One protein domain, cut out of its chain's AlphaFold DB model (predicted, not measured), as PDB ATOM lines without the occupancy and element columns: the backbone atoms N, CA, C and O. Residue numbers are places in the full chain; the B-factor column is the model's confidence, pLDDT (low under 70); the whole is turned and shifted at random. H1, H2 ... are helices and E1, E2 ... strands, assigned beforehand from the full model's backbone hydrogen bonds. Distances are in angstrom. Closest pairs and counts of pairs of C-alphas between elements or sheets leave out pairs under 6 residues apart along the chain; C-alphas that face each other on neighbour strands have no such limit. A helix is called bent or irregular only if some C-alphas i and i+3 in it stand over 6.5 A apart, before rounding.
ATOM      1  N   VAL A   5      34.467  32.759  30.191       98.06
ATOM      2  CA  VAL A   5      35.117  33.857  30.882       98.06
ATOM      3  C   VAL A   5      35.671  34.812  29.828       98.06
ATOM      4  O   VAL A   5      36.385  34.386  28.915       98.06
ATOM      5  N   GLY A   6      35.359  36.098  29.967       97.38
ATOM      6  CA  GLY A   6      35.973  37.199  29.229       97.38
ATOM      7  C   GLY A   6      36.820  38.078  30.148       97.38
ATOM      8  O   GLY A   6      36.551  38.198  31.344       97.38
ATOM      9  N   THR A   7      37.855  38.711  29.594       97.38
ATOM     10  CA  THR A   7      38.640  39.723  30.316       97.38
ATOM     11  C   THR A   7      38.228  41.118  29.863       97.38
ATOM     12  O   THR A   7      38.414  41.461  28.698       97.38
ATOM     13  N   CYS A   8      37.713  41.929  30.786       94.81
ATOM     14  CA  CYS A   8      37.510  43.357  30.570       94.81
ATOM     15  C   CYS A   8      38.871  44.077  30.684       94.81
ATOM     16  O   CYS A   8      39.546  43.951  31.716       94.81
ATOM     17  N   PRO A   9      39.324  44.801  29.640       92.62
ATOM     18  CA  PRO A   9      40.558  45.575  29.703       92.62
ATOM     19  C   PRO A   9      40.512  46.626  30.816       92.62
ATOM     20  O   PRO A   9      39.507  47.305  30.995       92.62
ATOM     21  N   LYS A  10      41.632  46.825  31.525       92.75
ATOM     22  CA  LYS A  10      41.726  47.813  32.621       92.75
ATOM     23  C   LYS A  10      41.340  49.228  32.176       92.75
ATOM     24  O   LYS A  10      40.730  49.960  32.942       92.75
ATOM     25  N   SER A  11      41.696  49.590  30.945       92.25
ATOM     26  CA  SER A  11      41.409  50.895  30.345       92.25
ATOM     27  C   SER A  11      39.947  51.093  29.945       92.25
ATOM     28  O   SER A  11      39.594  52.211  29.619       92.25
ATOM     29  N   PHE A  12      39.140  50.030  29.924       90.75
ATOM     30  CA  PHE A  12      37.719  50.065  29.557       90.75
ATOM     31  C   PHE A  12      36.810  49.767  30.762       90.75
ATOM     32  O   PHE A  12      35.620  49.505  30.626       90.75
ATOM     33  N   TRP A  13      37.381  49.710  31.968       91.12
ATOM     34  CA  TRP A  13      36.661  49.269  33.158       91.12
ATOM     35  C   TRP A  13      35.520  50.203  33.550       91.12
ATOM     36  O   TRP A  13      34.450  49.740  33.942       91.12
ATOM     37  N   HIS A  14      35.750  51.512  33.466       90.06
ATOM     38  CA  HIS A  14      34.766  52.507  33.879       90.06
ATOM     39  C   HIS A  14      33.582  52.537  32.913       90.06
ATOM     40  O   HIS A  14      32.434  52.548  33.352       90.06
ATOM     41  N   GLU A  15      33.870  52.459  31.619       89.44
ATOM     42  CA  GLU A  15      32.898  52.332  30.542       89.44
ATOM     43  C   GLU A  15      32.105  51.034  30.692       89.44
ATOM     44  O   GLU A  15      30.882  51.070  30.690       89.44
ATOM     45  N   TRP A  16      32.775  49.907  30.943       87.12
ATOM     46  CA  TRP A  16      32.120  48.613  31.150       87.12
ATOM     47  C   TRP A  16      31.196  48.571  32.374       87.12
ATOM     48  O   TRP A  16      30.212  47.844  32.362       87.12
ATOM     49  N   ILE A  17      31.507  49.297  33.457       86.75
ATOM     50  CA  ILE A  17      30.597  49.405  34.613       86.75
ATOM     51  C   ILE A  17      29.385  50.281  34.281       86.75
ATOM     52  O   ILE A  17      28.292  50.014  34.783       86.75
ATOM     53  N   ALA A  18      29.600  51.354  33.515       85.06
ATOM     54  CA  ALA A  18      28.543  52.267  33.097       85.06
ATOM     55  C   ALA A  18      27.617  51.634  32.044       85.06
ATOM     56  O   ALA A  18      26.444  51.991  31.966       85.06
ATOM     57  N   GLU A  19      28.147  50.696  31.260       80.12
ATOM     58  CA  GLU A  19      27.433  49.909  30.265       80.12
ATOM     59  C   GLU A  19      26.786  48.668  30.903       80.12
ATOM     60  O   GLU A  19      27.402  47.932  31.678       80.12
ATOM     61  N   GLY A  20      25.545  48.362  30.536       78.75
ATOM     62  CA  GLY A  20      24.901  47.144  31.013       78.75
ATOM     63  C   GLY A  20      24.076  47.276  32.281       78.75
ATOM     64  O   GLY A  20      23.982  48.323  32.913       78.75
ATOM     65  N   ASP A  21      23.524  46.131  32.676       86.00
ATOM     66  CA  ASP A  21      22.966  45.912  34.005       86.00
ATOM     67  C   ASP A  21      24.039  45.256  34.883       86.00
ATOM     68  O   ASP A  21      24.265  44.039  34.800       86.00
ATOM     69  N   PRO A  22      24.795  46.037  35.674       83.56
ATOM     70  CA  PRO A  22      25.819  45.482  36.538       83.56
ATOM     71  C   PRO A  22      25.199  44.735  37.721       83.56
ATOM     72  O   PRO A  22      24.016  44.862  38.034       83.56
ATOM     73  N   ALA A  23      26.030  43.971  38.431       85.44
ATOM     74  CA  ALA A  23      25.562  43.208  39.576       85.44
ATOM     75  C   ALA A  23      24.920  44.103  40.649       85.44
ATOM     76  O   ALA A  23      25.501  45.113  41.063       85.44
ATOM     77  N   GLY A  24      23.727  43.700  41.098       80.12
ATOM     78  CA  GLY A  24      22.899  44.446  42.050       80.12
ATOM     79  C   GLY A  24      21.979  45.503  41.426       80.12
ATOM     80  O   GLY A  24      21.192  46.105  42.153       80.12
ATOM     81  N   SER A  25      22.041  45.726  40.110       81.62
ATOM     82  CA  SER A  25      21.089  46.584  39.398       81.62
ATOM     83  C   SER A  25      19.857  45.801  38.943       81.62
ATOM     84  O   SER A  25      19.925  44.602  38.670       81.62
ATOM     85  N   LYS A  26      18.715  46.492  38.846       83.94
ATOM     86  CA  LYS A  26      17.527  45.954  38.170       83.94
ATOM     87  C   LYS A  26      17.794  45.871  36.668       83.94
ATOM     88  O   LYS A  26      18.555  46.680  36.153       83.94
ATOM     89  N   TRP A  27      17.126  44.941  35.991       86.12
ATOM     90  CA  TRP A  27      17.129  44.888  34.530       86.12
ATOM     91  C   TRP A  27      16.608  46.210  33.948       86.12
ATOM     92  O   TRP A  27      15.511  46.646  34.308       86.12
ATOM     93  N   SER A  28      17.376  46.830  33.051       87.00
ATOM     94  CA  SER A  28      17.003  48.086  32.390       87.00
ATOM     95  C   SER A  28      15.892  47.935  31.343       87.00
ATOM     96  O   SER A  28      15.346  48.936  30.889       87.00
ATOM     97  N   GLY A  29      15.556  46.702  30.948       88.31
ATOM     98  CA  GLY A  29      14.717  46.418  29.778       88.31
ATOM     99  C   GLY A  29      15.521  46.272  28.481       88.31
ATOM    100  O   GLY A  29      14.963  45.881  27.456       88.31
ATOM    101  N   GLU A  30      16.831  46.524  28.520       89.50
ATOM    102  CA  GLU A  30      17.722  46.392  27.367       89.50
ATOM    103  C   GLU A  30      18.463  45.050  27.364       89.50
ATOM    104  O   GLU A  30      18.515  44.320  28.356       89.50
ATOM    105  N   THR A  31      19.019  44.689  26.209       91.31
ATOM    106  CA  THR A  31      19.873  43.507  26.059       91.31
ATOM    107  C   THR A  31      21.276  43.956  25.696       91.31
ATOM    108  O   THR A  31      21.467  44.683  24.726       91.31
ATOM    109  N   TRP A  32      22.254  43.476  26.454       92.06
ATOM    110  CA  TRP A  32      23.651  43.877  26.349       92.06
ATOM    111  C   TRP A  32      24.490  42.739  25.783       92.06
ATOM    112  O   TRP A  32      24.312  41.580  26.158       92.06
ATOM    113  N   GLY A  33      25.413  43.059  24.877       93.31
ATOM    114  CA  GLY A  33      26.213  42.065  24.163       93.31
ATOM    115  C   GLY A  33      27.692  42.114  24.522       93.31
ATOM    116  O   GLY A  33      28.322  43.162  24.438       93.31
ATOM    117  N   TRP A  34      28.282  40.960  24.839       94.19
ATOM    118  CA  TRP A  34      29.731  40.785  24.760       94.19
ATOM    119  C   TRP A  34      30.111  40.345  23.347       94.19
ATOM    120  O   TRP A  34      29.886  39.192  22.966       94.19
ATOM    121  N   PHE A  35      30.702  41.251  22.572       94.38
ATOM    122  CA  PHE A  35      31.151  40.968  21.209       94.38
ATOM    123  C   PHE A  35      32.548  40.350  21.201       94.38
ATOM    124  O   PHE A  35      33.462  40.796  21.894       94.38
ATOM    125  N   THR A  36      32.736  39.302  20.404       95.00
ATOM    126  CA  THR A  36      34.003  38.565  20.347       95.00
ATOM    127  C   THR A  36      34.211  37.901  18.994       95.00
ATOM    128  O   THR A  36      33.268  37.406  18.387       95.00
ATOM    129  N   GLY A  37      35.463  37.844  18.539       94.69
ATOM    130  CA  GLY A  37      35.894  37.051  17.377       94.69
ATOM    131  C   GLY A  37      36.372  35.639  17.740       94.69
ATOM    132  O   GLY A  37      37.026  34.981  16.938       94.69
ATOM    133  N   HIS A  38      36.152  35.194  18.981       94.75
ATOM    134  CA  HIS A  38      36.697  33.935  19.486       94.75
ATOM    135  C   HIS A  38      35.742  32.762  19.235       94.75
ATOM    136  O   HIS A  38      34.563  32.857  19.561       94.75
ATOM    137  N   SER A  39      36.251  31.633  18.731       94.00
ATOM    138  CA  SER A  39      35.442  30.456  18.364       94.00
ATOM    139  C   SER A  39      34.717  29.798  19.540       94.00
ATOM    140  O   SER A  39      33.641  29.246  19.344       94.00
ATOM    141  N   LEU A  40      35.252  29.906  20.764       95.06
ATOM    142  CA  LEU A  40      34.605  29.358  21.971       95.06
ATOM    143  C   LEU A  40      33.191  29.893  22.227       95.06
ATOM    144  O   LEU A  40      32.454  29.260  22.970       95.06
ATOM    145  N   ILE A  41      32.776  31.001  21.604       95.50
ATOM    146  CA  ILE A  41      31.379  31.453  21.664       95.50
ATOM    147  C   ILE A  41      30.382  30.373  21.204       95.50
ATOM    148  O   ILE A  41      29.239  30.382  21.639       95.50
ATOM    149  N   GLN A  42      30.804  29.418  20.370       94.50
ATOM    150  CA  GLN A  42      29.966  28.293  19.942       94.50
ATOM    151  C   GLN A  42      29.636  27.316  21.081       94.50
ATOM    152  O   GLN A  42      28.685  26.549  20.960       94.50
ATOM    153  N   SER A  43      30.415  27.323  22.168       95.12
ATOM    154  CA  SER A  43      30.257  26.387  23.282       95.12
ATOM    155  C   SER A  43      29.286  26.879  24.357       95.12
ATOM    156  O   SER A  43      28.800  26.062  25.134       95.12
ATOM    157  N   ILE A  44      29.021  28.189  24.430       96.44
ATOM    158  CA  ILE A  44      28.114  28.770  25.429       96.44
ATOM    159  C   ILE A  44      26.695  28.865  24.880       96.44
ATOM    160  O   ILE A  44      26.488  29.167  23.706       96.44
ATOM    161  N   GLN A  45      25.708  28.640  25.740       96.31
ATOM    162  CA  GLN A  45      24.294  28.682  25.374       96.31
ATOM    163  C   GLN A  45      23.455  29.425  26.417       96.31
ATOM    164  O   GLN A  45      23.927  29.811  27.487       96.31
ATOM    165  N   ARG A  46      22.170  29.627  26.105       96.44
ATOM    166  CA  ARG A  46      21.202  30.215  27.036       96.44
ATOM    167  C   ARG A  46      21.185  29.443  28.362       96.44
ATOM    168  O   ARG A  46      21.076  28.219  28.368       96.44
ATOM    169  N   GLY A  47      21.236  30.176  29.471       95.31
ATOM    170  CA  GLY A  47      21.253  29.638  30.833       95.31
ATOM    171  C   GLY A  47      22.650  29.352  31.392       95.31
ATOM    172  O   GLY A  47      22.785  29.239  32.611       95.31
ATOM    173  N   ASP A  48      23.691  29.292  30.554       97.00
ATOM    174  CA  ASP A  48      25.073  29.267  31.039       97.00
ATOM    175  C   ASP A  48      25.464  30.633  31.632       97.00
ATOM    176  O   ASP A  48      24.777  31.645  31.455       97.00
ATOM    177  N   ARG A  49      26.585  30.675  32.359       97.50
ATOM    178  CA  ARG A  49      27.105  31.905  32.960       97.50
ATOM    179  C   ARG A  49      28.238  32.474  32.118       97.50
ATOM    180  O   ARG A  49      29.185  31.768  31.768       97.50
ATOM    181  N   PHE A  50      28.175  33.775  31.858       97.50
ATOM    182  CA  PHE A  50      29.287  34.521  31.285       97.50
ATOM    183  C   PHE A  50      29.994  35.329  32.372       97.50
ATOM    184  O   PHE A  50      29.426  36.272  32.925       97.50
ATOM    185  N   TYR A  51      31.226  34.944  32.690       97.38
ATOM    186  CA  TYR A  51      32.047  35.545  33.735       97.38
ATOM    187  C   TYR A  51      32.929  36.669  33.191       97.38
ATOM    188  O   TYR A  51      33.470  36.580  32.087       97.38
ATOM    189  N   VAL A  52      33.146  37.696  34.012       96.19
ATOM    190  CA  VAL A  52      34.038  38.817  33.695       96.19
ATOM    191  C   VAL A  52      35.205  38.866  34.671       96.19
ATOM    192  O   VAL A  52      35.035  38.843  35.892       96.19
ATOM    193  N   VAL A  53      36.404  38.987  34.112       97.00
ATOM    194  CA  VAL A  53      37.657  39.190  34.838       97.00
ATOM    195  C   VAL A  53      38.172  40.595  34.564       97.00
ATOM    196  O   VAL A  53      38.235  41.018  33.414       97.00
ATOM    197  N   ALA A  54      38.571  41.310  35.613       96.00
ATOM    198  CA  ALA A  54      39.202  42.625  35.504       96.00
ATOM    199  C   ALA A  54      40.168  42.852  36.672       96.00
ATOM    200  O   ALA A  54      39.887  42.457  37.806       96.00
ATOM    201  N   PHE A  55      41.307  43.499  36.403       95.25
ATOM    202  CA  PHE A  55      42.393  43.733  37.374       95.25
ATOM    203  C   PHE A  55      42.852  42.470  38.125       95.25
ATOM    204  O   PHE A  55      43.088  42.490  39.329       95.25
ATOM    205  N   GLY A  56      42.988  41.350  37.412       95.06
ATOM    206  CA  GLY A  56      43.504  40.109  38.001       95.06
ATOM    207  C   GLY A  56      42.530  39.407  38.953       95.06
ATOM    208  O   GLY A  56      42.951  38.533  39.710       95.06
ATOM    209  N   ARG A  57      41.249  39.792  38.941       96.25
ATOM    210  CA  ARG A  57      40.205  39.235  39.805       96.25
ATOM    211  C   ARG A  57      38.976  38.857  38.996       96.25
ATOM    212  O   ARG A  57      38.606  39.561  38.051       96.25
ATOM    213  N   LEU A  58      38.308  37.787  39.419       97.06
ATOM    214  CA  LEU A  58      36.939  37.518  39.002       97.06
ATOM    215  C   LEU A  58      36.013  38.589  39.599       97.06
ATOM    216  O   LEU A  58      36.089  38.860  40.798       97.06
ATOM    217  N   ARG A  59      35.175  39.205  38.757       96.06
ATOM    218  CA  ARG A  59      34.252  40.288  39.147       96.06
ATOM    219  C   ARG A  59      32.817  39.822  39.326       96.06
ATOM    220  O   ARG A  59      32.059  40.445  40.062       96.06
ATOM    221  N   GLY A  60      32.456  38.747  38.643       95.69
ATOM    222  CA  GLY A  60      31.121  38.190  38.683       95.69
ATOM    223  C   GLY A  60      30.757  37.517  37.377       95.69
ATOM    224  O   GLY A  60      31.611  37.319  36.506       95.69
ATOM    225  N   TYR A  61      29.478  37.197  37.247       96.19
ATOM    226  CA  TYR A  61      28.902  36.677  36.017       96.19
ATOM    227  C   TYR A  61      27.551  37.313  35.719       96.19
ATOM    228  O   TYR A  61      26.911  37.881  36.602       96.19
ATOM    229  N   ALA A  62      27.100  37.154  34.480       95.06
ATOM    230  CA  ALA A  62      25.711  37.347  34.096       95.06
ATOM    231  C   ALA A  62      25.165  36.061  33.451       95.06
ATOM    232  O   ALA A  62      25.911  35.387  32.727       95.06
ATOM    233  N   PRO A  63      23.897  35.697  33.698       95.56
ATOM    234  CA  PRO A  63      23.233  34.640  32.949       95.56
ATOM    235  C   PRO A  63      23.145  35.000  31.461       95.56
ATOM    236  O   PRO A  63      22.781  36.121  31.097       95.56
ATOM    237  N   VAL A  64      23.462  34.042  30.594       96.62
ATOM    238  CA  VAL A  64      23.314  34.205  29.146       96.62
ATOM    239  C   VAL A  64      21.853  34.024  28.759       96.62
ATOM    240  O   VAL A  64      21.237  32.999  29.062       96.62
ATOM    241  N   THR A  65      21.295  34.999  28.047       96.00
ATOM    242  CA  THR A  65      19.904  34.964  27.575       96.00
ATOM    243  C   THR A  65      19.798  34.461  26.138       96.00
ATOM    244  O   THR A  65      18.844  33.748  25.807       96.00
ATOM    245  N   SER A  66      20.787  34.774  25.300       96.50
ATOM    246  CA  SER A  66      20.920  34.279  23.928       96.50
ATOM    247  C   SER A  66      22.357  34.432  23.416       96.50
ATOM    248  O   SER A  66      23.188  35.114  24.014       96.50
ATOM    249  N   VAL A  67      22.670  33.769  22.302       96.69
ATOM    250  CA  VAL A  67      23.976  33.856  21.635       96.69
ATOM    251  C   VAL A  67      23.733  34.057  20.150       96.69
ATOM    252  O   VAL A  67      23.021  33.274  19.525       96.69
ATOM    253  N   HIS A  68      24.298  35.120  19.585       96.56
ATOM    254  CA  HIS A  68      24.202  35.423  18.160       96.56
ATOM    255  C   HIS A  68      25.547  35.138  17.509       96.56
ATOM    256  O   HIS A  68      26.503  35.888  17.704       96.56
ATOM    257  N   LEU A  69      25.630  34.054  16.743       95.44
ATOM    258  CA  LEU A  69      26.841  33.701  16.010       95.44
ATOM    259  C   LEU A  69      26.934  34.507  14.712       95.44
ATOM    260  O   LEU A  69      25.943  34.737  14.021       95.44
ATOM    261  N   SER A  70      28.149  34.919  14.368       93.19
ATOM    262  CA  SER A  70      28.451  35.443  13.036       93.19
ATOM    263  C   SER A  70      28.225  34.362  11.963       93.19
ATOM    264  O   SER A  70      28.353  33.174  12.270       93.19
ATOM    265  N   PRO A  71      27.977  34.730  10.688       88.62
ATOM    266  CA  PRO A  71      27.762  33.758   9.608       88.62
ATOM    267  C   PRO A  71      28.914  32.766   9.407       88.62
ATOM    268  O   PRO A  71      28.712  31.659   8.923       88.62
ATOM    269  N   THR A  72      30.137  33.153   9.778       84.75
ATOM    270  CA  THR A  72      31.331  32.302   9.675       84.75
ATOM    271  C   THR A  72      31.523  31.390  10.889       84.75
ATOM    272  O   THR A  72      32.458  30.591  10.909       84.75
ATOM    273  N   GLY A  73      30.713  31.555  11.940       77.12
ATOM    274  CA  GLY A  73      30.876  30.904  13.240       77.12
ATOM    275  C   GLY A  73      32.105  31.370  14.033       77.12
ATOM    276  O   GLY A  73      32.279  30.972  15.182       77.12
ATOM    277  N   LYS A  74      32.971  32.228  13.477       80.75
ATOM    278  CA  LYS A  74      34.228  32.668  14.112       80.75
ATOM    279  C   LYS A  74      34.035  33.947  14.929       80.75
ATOM    280  O   LYS A  74      34.746  34.930  14.745       80.75
ATOM    281  N   GLY A  75      33.046  33.931  15.816       92.56
ATOM    282  CA  GLY A  75      32.686  35.075  16.647       92.56
ATOM    283  C   GLY A  75      31.195  35.367  16.645       92.56
ATOM    284  O   GLY A  75      30.410  34.637  16.036       92.56
ATOM    285  N   GLY A  76      30.813  36.444  17.318       95.88
ATOM    286  CA  GLY A  76      29.425  36.836  17.514       95.88
ATOM    287  C   GLY A  76      29.241  37.686  18.767       95.88
ATOM    288  O   GLY A  76      30.179  38.348  19.219       95.88
ATOM    289  N   ALA A  77      28.037  37.633  19.330       96.75
ATOM    290  CA  ALA A  77      27.668  38.321  20.558       96.75
ATOM    291  C   ALA A  77      27.062  37.345  21.575       96.75
ATOM    292  O   ALA A  77      26.123  36.612  21.261       96.75
ATOM    293  N   ILE A  78      27.590  37.360  22.800       96.50
ATOM    294  CA  ILE A  78      26.974  36.698  23.956       96.50
ATOM    295  C   ILE A  78      26.036  37.717  24.586       96.50
ATOM    296  O   ILE A  78      26.492  38.750  25.077       96.50
ATOM    297  N   LEU A  79      24.736  37.453  24.530       96.06
ATOM    298  CA  LEU A  79      23.718  38.387  24.981       96.06
ATOM    299  C   LEU A  79      23.308  38.077  26.419       96.06
ATOM    300  O   LEU A  79      23.103  36.924  26.809       96.06
ATOM    301  N   ARG A  80      23.214  39.144  27.205       93.94
ATOM    302  CA  ARG A  80      22.872  39.145  28.624       93.94
ATOM    303  C   ARG A  80      21.906  40.289  28.915       93.94
ATOM    304  O   ARG A  80      21.803  41.245  28.151       93.94
ATOM    305  N   GLN A  81      21.192  40.171  30.020       90.75
ATOM    306  CA  GLN A  81      20.259  41.179  30.521       90.75
ATOM    307  C   GLN A  81      20.646  41.489  31.977       90.75
ATOM    308  O   GLN A  81      21.841  41.485  32.293       90.75
ATOM    309  N   GLY A  82      19.664  41.720  32.851       87.31
ATOM    310  CA  GLY A  82      19.861  41.832  34.295       87.31
ATOM    311  C   GLY A  82      20.344  40.541  34.970       87.31
ATOM    312  O   GLY A  82      20.842  39.613  34.334       87.31
ATOM    313  N   ASP A  83      20.203  40.500  36.296       91.06
ATOM    314  CA  ASP A  83      20.567  39.358  37.153       91.06
ATOM    315  C   ASP A  83      22.062  39.012  37.170       91.06
ATOM    316  O   ASP A  83      22.467  37.898  37.512       91.06
ATOM    317  N   ALA A  84      22.913  39.986  36.840       93.19
ATOM    318  CA  ALA A  84      24.338  39.864  37.082       93.19
ATOM    319  C   ALA A  84      24.614  39.680  38.585       93.19
ATOM    320  O   ALA A  84      24.022  40.344  39.442       93.19
ATOM    321  N   VAL A  85      25.551  38.792  38.911       95.31
ATOM    322  CA  VAL A  85      25.906  38.444  40.289       95.31
ATOM    323  C   VAL A  85      27.376  38.753  40.527       95.31
ATOM    324  O   VAL A  85      28.255  38.281  39.802       95.31
ATOM    325  N   ALA A  86      27.644  39.544  41.566       96.56
ATOM    326  CA  ALA A  86      28.991  39.896  41.987       96.56
ATOM    327  C   ALA A  86      29.584  38.765  42.827       96.56
ATOM    328  O   ALA A  86      29.285  38.627  44.016       96.56
ATOM    329  N   VAL A  87      30.446  37.972  42.200       97.31
ATOM    330  CA  VAL A  87      31.190  36.895  42.851       97.31
ATOM    331  C   VAL A  87      32.670  36.996  42.530       97.31
ATOM    332  O   VAL A  87      33.072  37.575  41.520       97.31
ATOM    333  N   THR A  88      33.487  36.411  43.394       97.88
ATOM    334  CA  THR A  88      34.920  36.252  43.178       97.88
ATOM    335  C   THR A  88      35.400  34.908  43.714       97.88
ATOM    336  O   THR A  88      34.611  34.120  44.230       97.88
ATOM    337  N   ILE A  89      36.693  34.644  43.571       97.50
ATOM    338  CA  ILE A  89      37.381  33.491  44.153       97.50
ATOM    339  C   ILE A  89      38.652  33.985  44.852       97.50
ATOM    340  O   ILE A  89      39.208  35.016  44.477       97.50
ATOM    341  N   ASN A  90      39.145  33.243  45.847       95.88
ATOM    342  CA  ASN A  90      40.351  33.626  46.599       95.88
ATOM    343  C   ASN A  90      41.655  33.496  45.791       95.88
ATOM    344  O   ASN A  90      42.714  33.925  46.244       95.88
ATOM    345  N   MET A  91      41.592  32.893  44.603       94.56
ATOM    346  CA  MET A  91      42.739  32.729  43.719       94.56
ATOM    347  C   MET A  91      42.852  33.908  42.746       94.56
ATOM    348  O   MET A  91      41.832  34.378  42.240       94.56
ATOM    349  N   PRO A  92      44.074  34.364  42.418       94.62
ATOM    350  CA  PRO A  92      44.275  35.326  41.346       94.62
ATOM    351  C   PRO A  92      43.722  34.810  40.012       94.62
ATOM    352  O   PRO A  92      43.980  33.674  39.611       94.62
ATOM    353  N   THR A  93      43.025  35.683  39.288       95.00
ATOM    354  CA  THR A  93      42.452  35.391  37.971       95.00
ATOM    355  C   THR A  93      43.079  36.347  36.955       95.00
ATOM    356  O   THR A  93      42.503  37.398  36.664       95.00
ATOM    357  N   PRO A  94      44.297  36.065  36.457       93.81
ATOM    358  CA  PRO A  94      44.979  36.951  35.521       93.81
ATOM    359  C   PRO A  94      44.169  37.113  34.231       93.81
ATOM    360  O   PRO A  94      43.518  36.180  33.758       93.81
ATOM    361  N   GLY A  95      44.213  38.321  33.669       93.94
ATOM    362  CA  GLY A  95      43.552  38.625  32.406       93.94
ATOM    363  C   GLY A  95      44.183  37.875  31.233       93.94
ATOM    364  O   GLY A  95      45.366  37.538  31.253       93.94
ATOM    365  N   PHE A  96      43.393  37.637  30.196       96.06
ATOM    366  CA  PHE A  96      43.795  36.930  28.982       96.06
ATOM    367  C   PHE A  96      43.088  37.527  27.761       96.06
ATOM    368  O   PHE A  96      42.134  38.294  27.882       96.06
ATOM    369  N   ARG A  97      43.553  37.177  26.560       94.19
ATOM    370  CA  ARG A  97      42.918  37.597  25.307       94.19
ATOM    371  C   ARG A  97      41.853  36.586  24.884       94.19
ATOM    372  O   ARG A  97      42.103  35.387  24.914       94.19
ATOM    373  N   GLY A  98      40.709  37.080  24.412       94.62
ATOM    374  CA  GLY A  98      39.636  36.237  23.883       94.62
ATOM    375  C   GLY A  98      38.751  35.661  24.984       94.62
ATOM    376  O   GLY A  98      38.423  36.357  25.943       94.62
ATOM    377  N   LEU A  99      38.343  34.406  24.810       96.88
ATOM    378  CA  LEU A  99      37.483  33.687  25.745       96.88
ATOM    379  C   LEU A  99      38.215  32.471  26.305       96.88
ATOM    380  O   LEU A  99      39.085  31.905  25.645       96.88
ATOM    381  N   ARG A 100      37.821  32.042  27.501       97.38
ATOM    382  CA  ARG A 100      38.200  30.745  28.072       97.38
ATOM    383  C   ARG A 100      36.986  30.082  28.690       97.38
ATOM    384  O   ARG A 100      36.092  30.772  29.163       97.38
ATOM    385  N   GLU A 101      36.984  28.759  28.725       97.50
ATOM    386  CA  GLU A 101      36.056  28.019  29.581       97.50
ATOM    387  C   GLU A 101      36.389  28.279  31.049       97.50
ATOM    388  O   GLU A 101      37.564  28.417  31.398       97.50
ATOM    389  N   ARG A 102      35.372  28.349  31.913       96.81
ATOM    390  CA  ARG A 102      35.558  28.433  33.367       96.81
ATOM    391  C   ARG A 102      36.443  27.279  33.841       96.81
ATOM    392  O   ARG A 102      36.148  26.118  33.582       96.81
ATOM    393  N   TRP A 103      37.479  27.604  34.614       96.06
ATOM    394  CA  TRP A 103      38.484  26.635  35.076       96.06
ATOM    395  C   TRP A 103      38.557  26.478  36.605       96.06
ATOM    396  O   TRP A 103      39.483  25.859  37.119       96.06
ATOM    397  N   TRP A 104      37.600  27.043  37.344       95.94
ATOM    398  CA  TRP A 104      37.455  26.874  38.795       95.94
ATOM    399  C   TRP A 104      36.095  26.255  39.124       95.94
ATOM    400  O   TRP A 104      35.149  26.551  38.402       95.94
ATOM    401  N   PRO A 105      35.936  25.450  40.190       95.81
ATOM    402  CA  PRO A 105      34.629  24.939  40.628       95.81
ATOM    403  C   PRO A 105      33.664  26.072  41.028       95.81
ATOM    404  O   PRO A 105      34.106  27.069  41.592       95.81
ATOM    405  N   ARG A 106      32.353  25.957  40.770       96.00
ATOM    406  CA  ARG A 106      31.393  27.032  41.126       96.00
ATOM    407  C   ARG A 106      31.251  27.194  42.644       96.00
ATOM    408  O   ARG A 106      30.907  28.261  43.130       96.00
ATOM    409  N   GLU A 107      31.543  26.141  43.393       97.00
ATOM    410  CA  GLU A 107      31.367  26.028  44.841       97.00
ATOM    411  C   GLU A 107      32.361  26.890  45.626       97.00
ATOM    412  O   GLU A 107      32.139  27.171  46.800       97.00
ATOM    413  N   ILE A 108      33.455  27.320  44.987       97.50
ATOM    414  CA  ILE A 108      34.443  28.211  45.604       97.50
ATOM    415  C   ILE A 108      34.142  29.696  45.353       97.50
ATOM    416  O   ILE A 108      34.923  30.557  45.762       97.50
ATOM    417  N   GLU A 109      33.052  30.001  44.643       97.69
ATOM    418  CA  GLU A 109      32.594  31.368  44.418       97.69
ATOM    419  C   GLU A 109      32.085  31.965  45.729       97.69
ATOM    420  O   GLU A 109      31.224  31.403  46.404       97.69
ATOM    421  N   ILE A 110      32.603  33.139  46.073       97.88
ATOM    422  CA  ILE A 110      32.189  33.904  47.248       97.88
ATOM    423  C   ILE A 110      31.620  35.259  46.817       97.88
ATOM    424  O   ILE A 110      32.024  35.780  45.771       97.88
ATOM    425  N   PRO A 111      30.708  35.871  47.598       97.38
ATOM    426  CA  PRO A 111      30.205  37.209  47.306       97.38
ATOM    427  C   PRO A 111      31.340  38.230  47.170       97.38
ATOM    428  O   PRO A 111      32.269  38.244  47.979       97.38
ATOM    429  N   PHE A 112      31.246  39.124  46.182       95.94
ATOM    430  CA  PHE A 112      32.219  40.201  45.990       95.94
ATOM    431  C   PHE A 112      31.563  41.586  46.125       95.94
ATOM    432  O   PHE A 112      31.322  42.259  45.125       95.94
TER     433      PHE A 112
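This is residues 5 to 112 of the 118 residues of an uncharacterized protein of Mesorhizobium plurifarium (UniProt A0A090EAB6). Picture one six-stranded sheet folded back on itself at the long, bent strand E4 and curled like part of a barrel, with the leaf of E2 and E5 facing the leaf of E3, E1 and E6. The short helix H2 sits beside the strands at the sheet's level, H1 only grazes the sheet, and two long stretches have no named element: residues 19 to 31, between H1 and E2, and residues 81 to 98, between E5 and E6. The printed part has 108 residues, in the chain order E1 H1 E2 H2 E3 E4 E5 E6; the mixed sheet runs E2 E5 E4 E3 E1 E6. The class is mixed, helices and strands, with under half of the residues in named elements. The whole is compact, with a radius of gyration of the C-alphas of 13.2 A and spans of 39 by 29 by 29 A.

Start at E4, residues 57 to 69, which bends by 88 degrees at residue 65 and is the hinge of the folded sheet. Its residues 57 to 63 pair with E3, residues 49 to 54, in an antiparallel hairpin; look for N 50 and O 62, 2.9 A apart. Its residues 64 to 69 pair with E5, residues 76 to 80, in a second antiparallel hairpin, with N 77 and O 68 at 2.8 A. E3, E4 and E5 form a meander, each strand the antiparallel neighbour of the one before. Beyond E5 comes the edge strand E2, residues 32 to 36, antiparallel, with N 34 and O 78 at 2.9 A. Beyond E3 comes E1, residues 5 to 7, parallel to it, with N 6 and O 51 at 2.9 A. The other edge strand, E6, residues 99 to 101, is antiparallel to E1, with N 5 and O 100 at 2.8 A. E2 and E6 are only just apart, their closest C-alphas being 8.1 A from each other. H2, residues 39 to 43, stands at the sheet's level at a height of 2.7 A; its closest C-alpha pair with E6 is Leu 40 and Leu 99, 6.4 A. H1, residues 10 to 18, only grazes the sheet, with its residues 10 to 13. Of the O i to N i+4 pairs, 3 of 5 are within hydrogen-bond range in H1 and 0 of 1 in H2, where 2 of 2 O i to N i+3 pairs are.

Find C-alpha 57 at (40.205, 39.235, 39.805); from there E4 runs 27.8 A to C-alpha 69 at (26.841, 33.701, 16.010). E3 measures 16.4 A, E2 and E5 13.1 A each, E6 7.0 A, E1 6.9 A and H2 8.2 A. H1 measures 13.9 A and is irregular: C-alphas 11 and 14 are 7.7 A apart.

The two C-alphas farthest apart, those of Pro 71 and Asn 90, are 39.1 A from each other. The printed part has no cut. The links from H1 to E2 and from E5 to E6 are long, with 13 and 18 residues. Residues 87 to 88 pair antiparallel with residues 110 to 111. No printed residue of this model is under 70 in pLDDT.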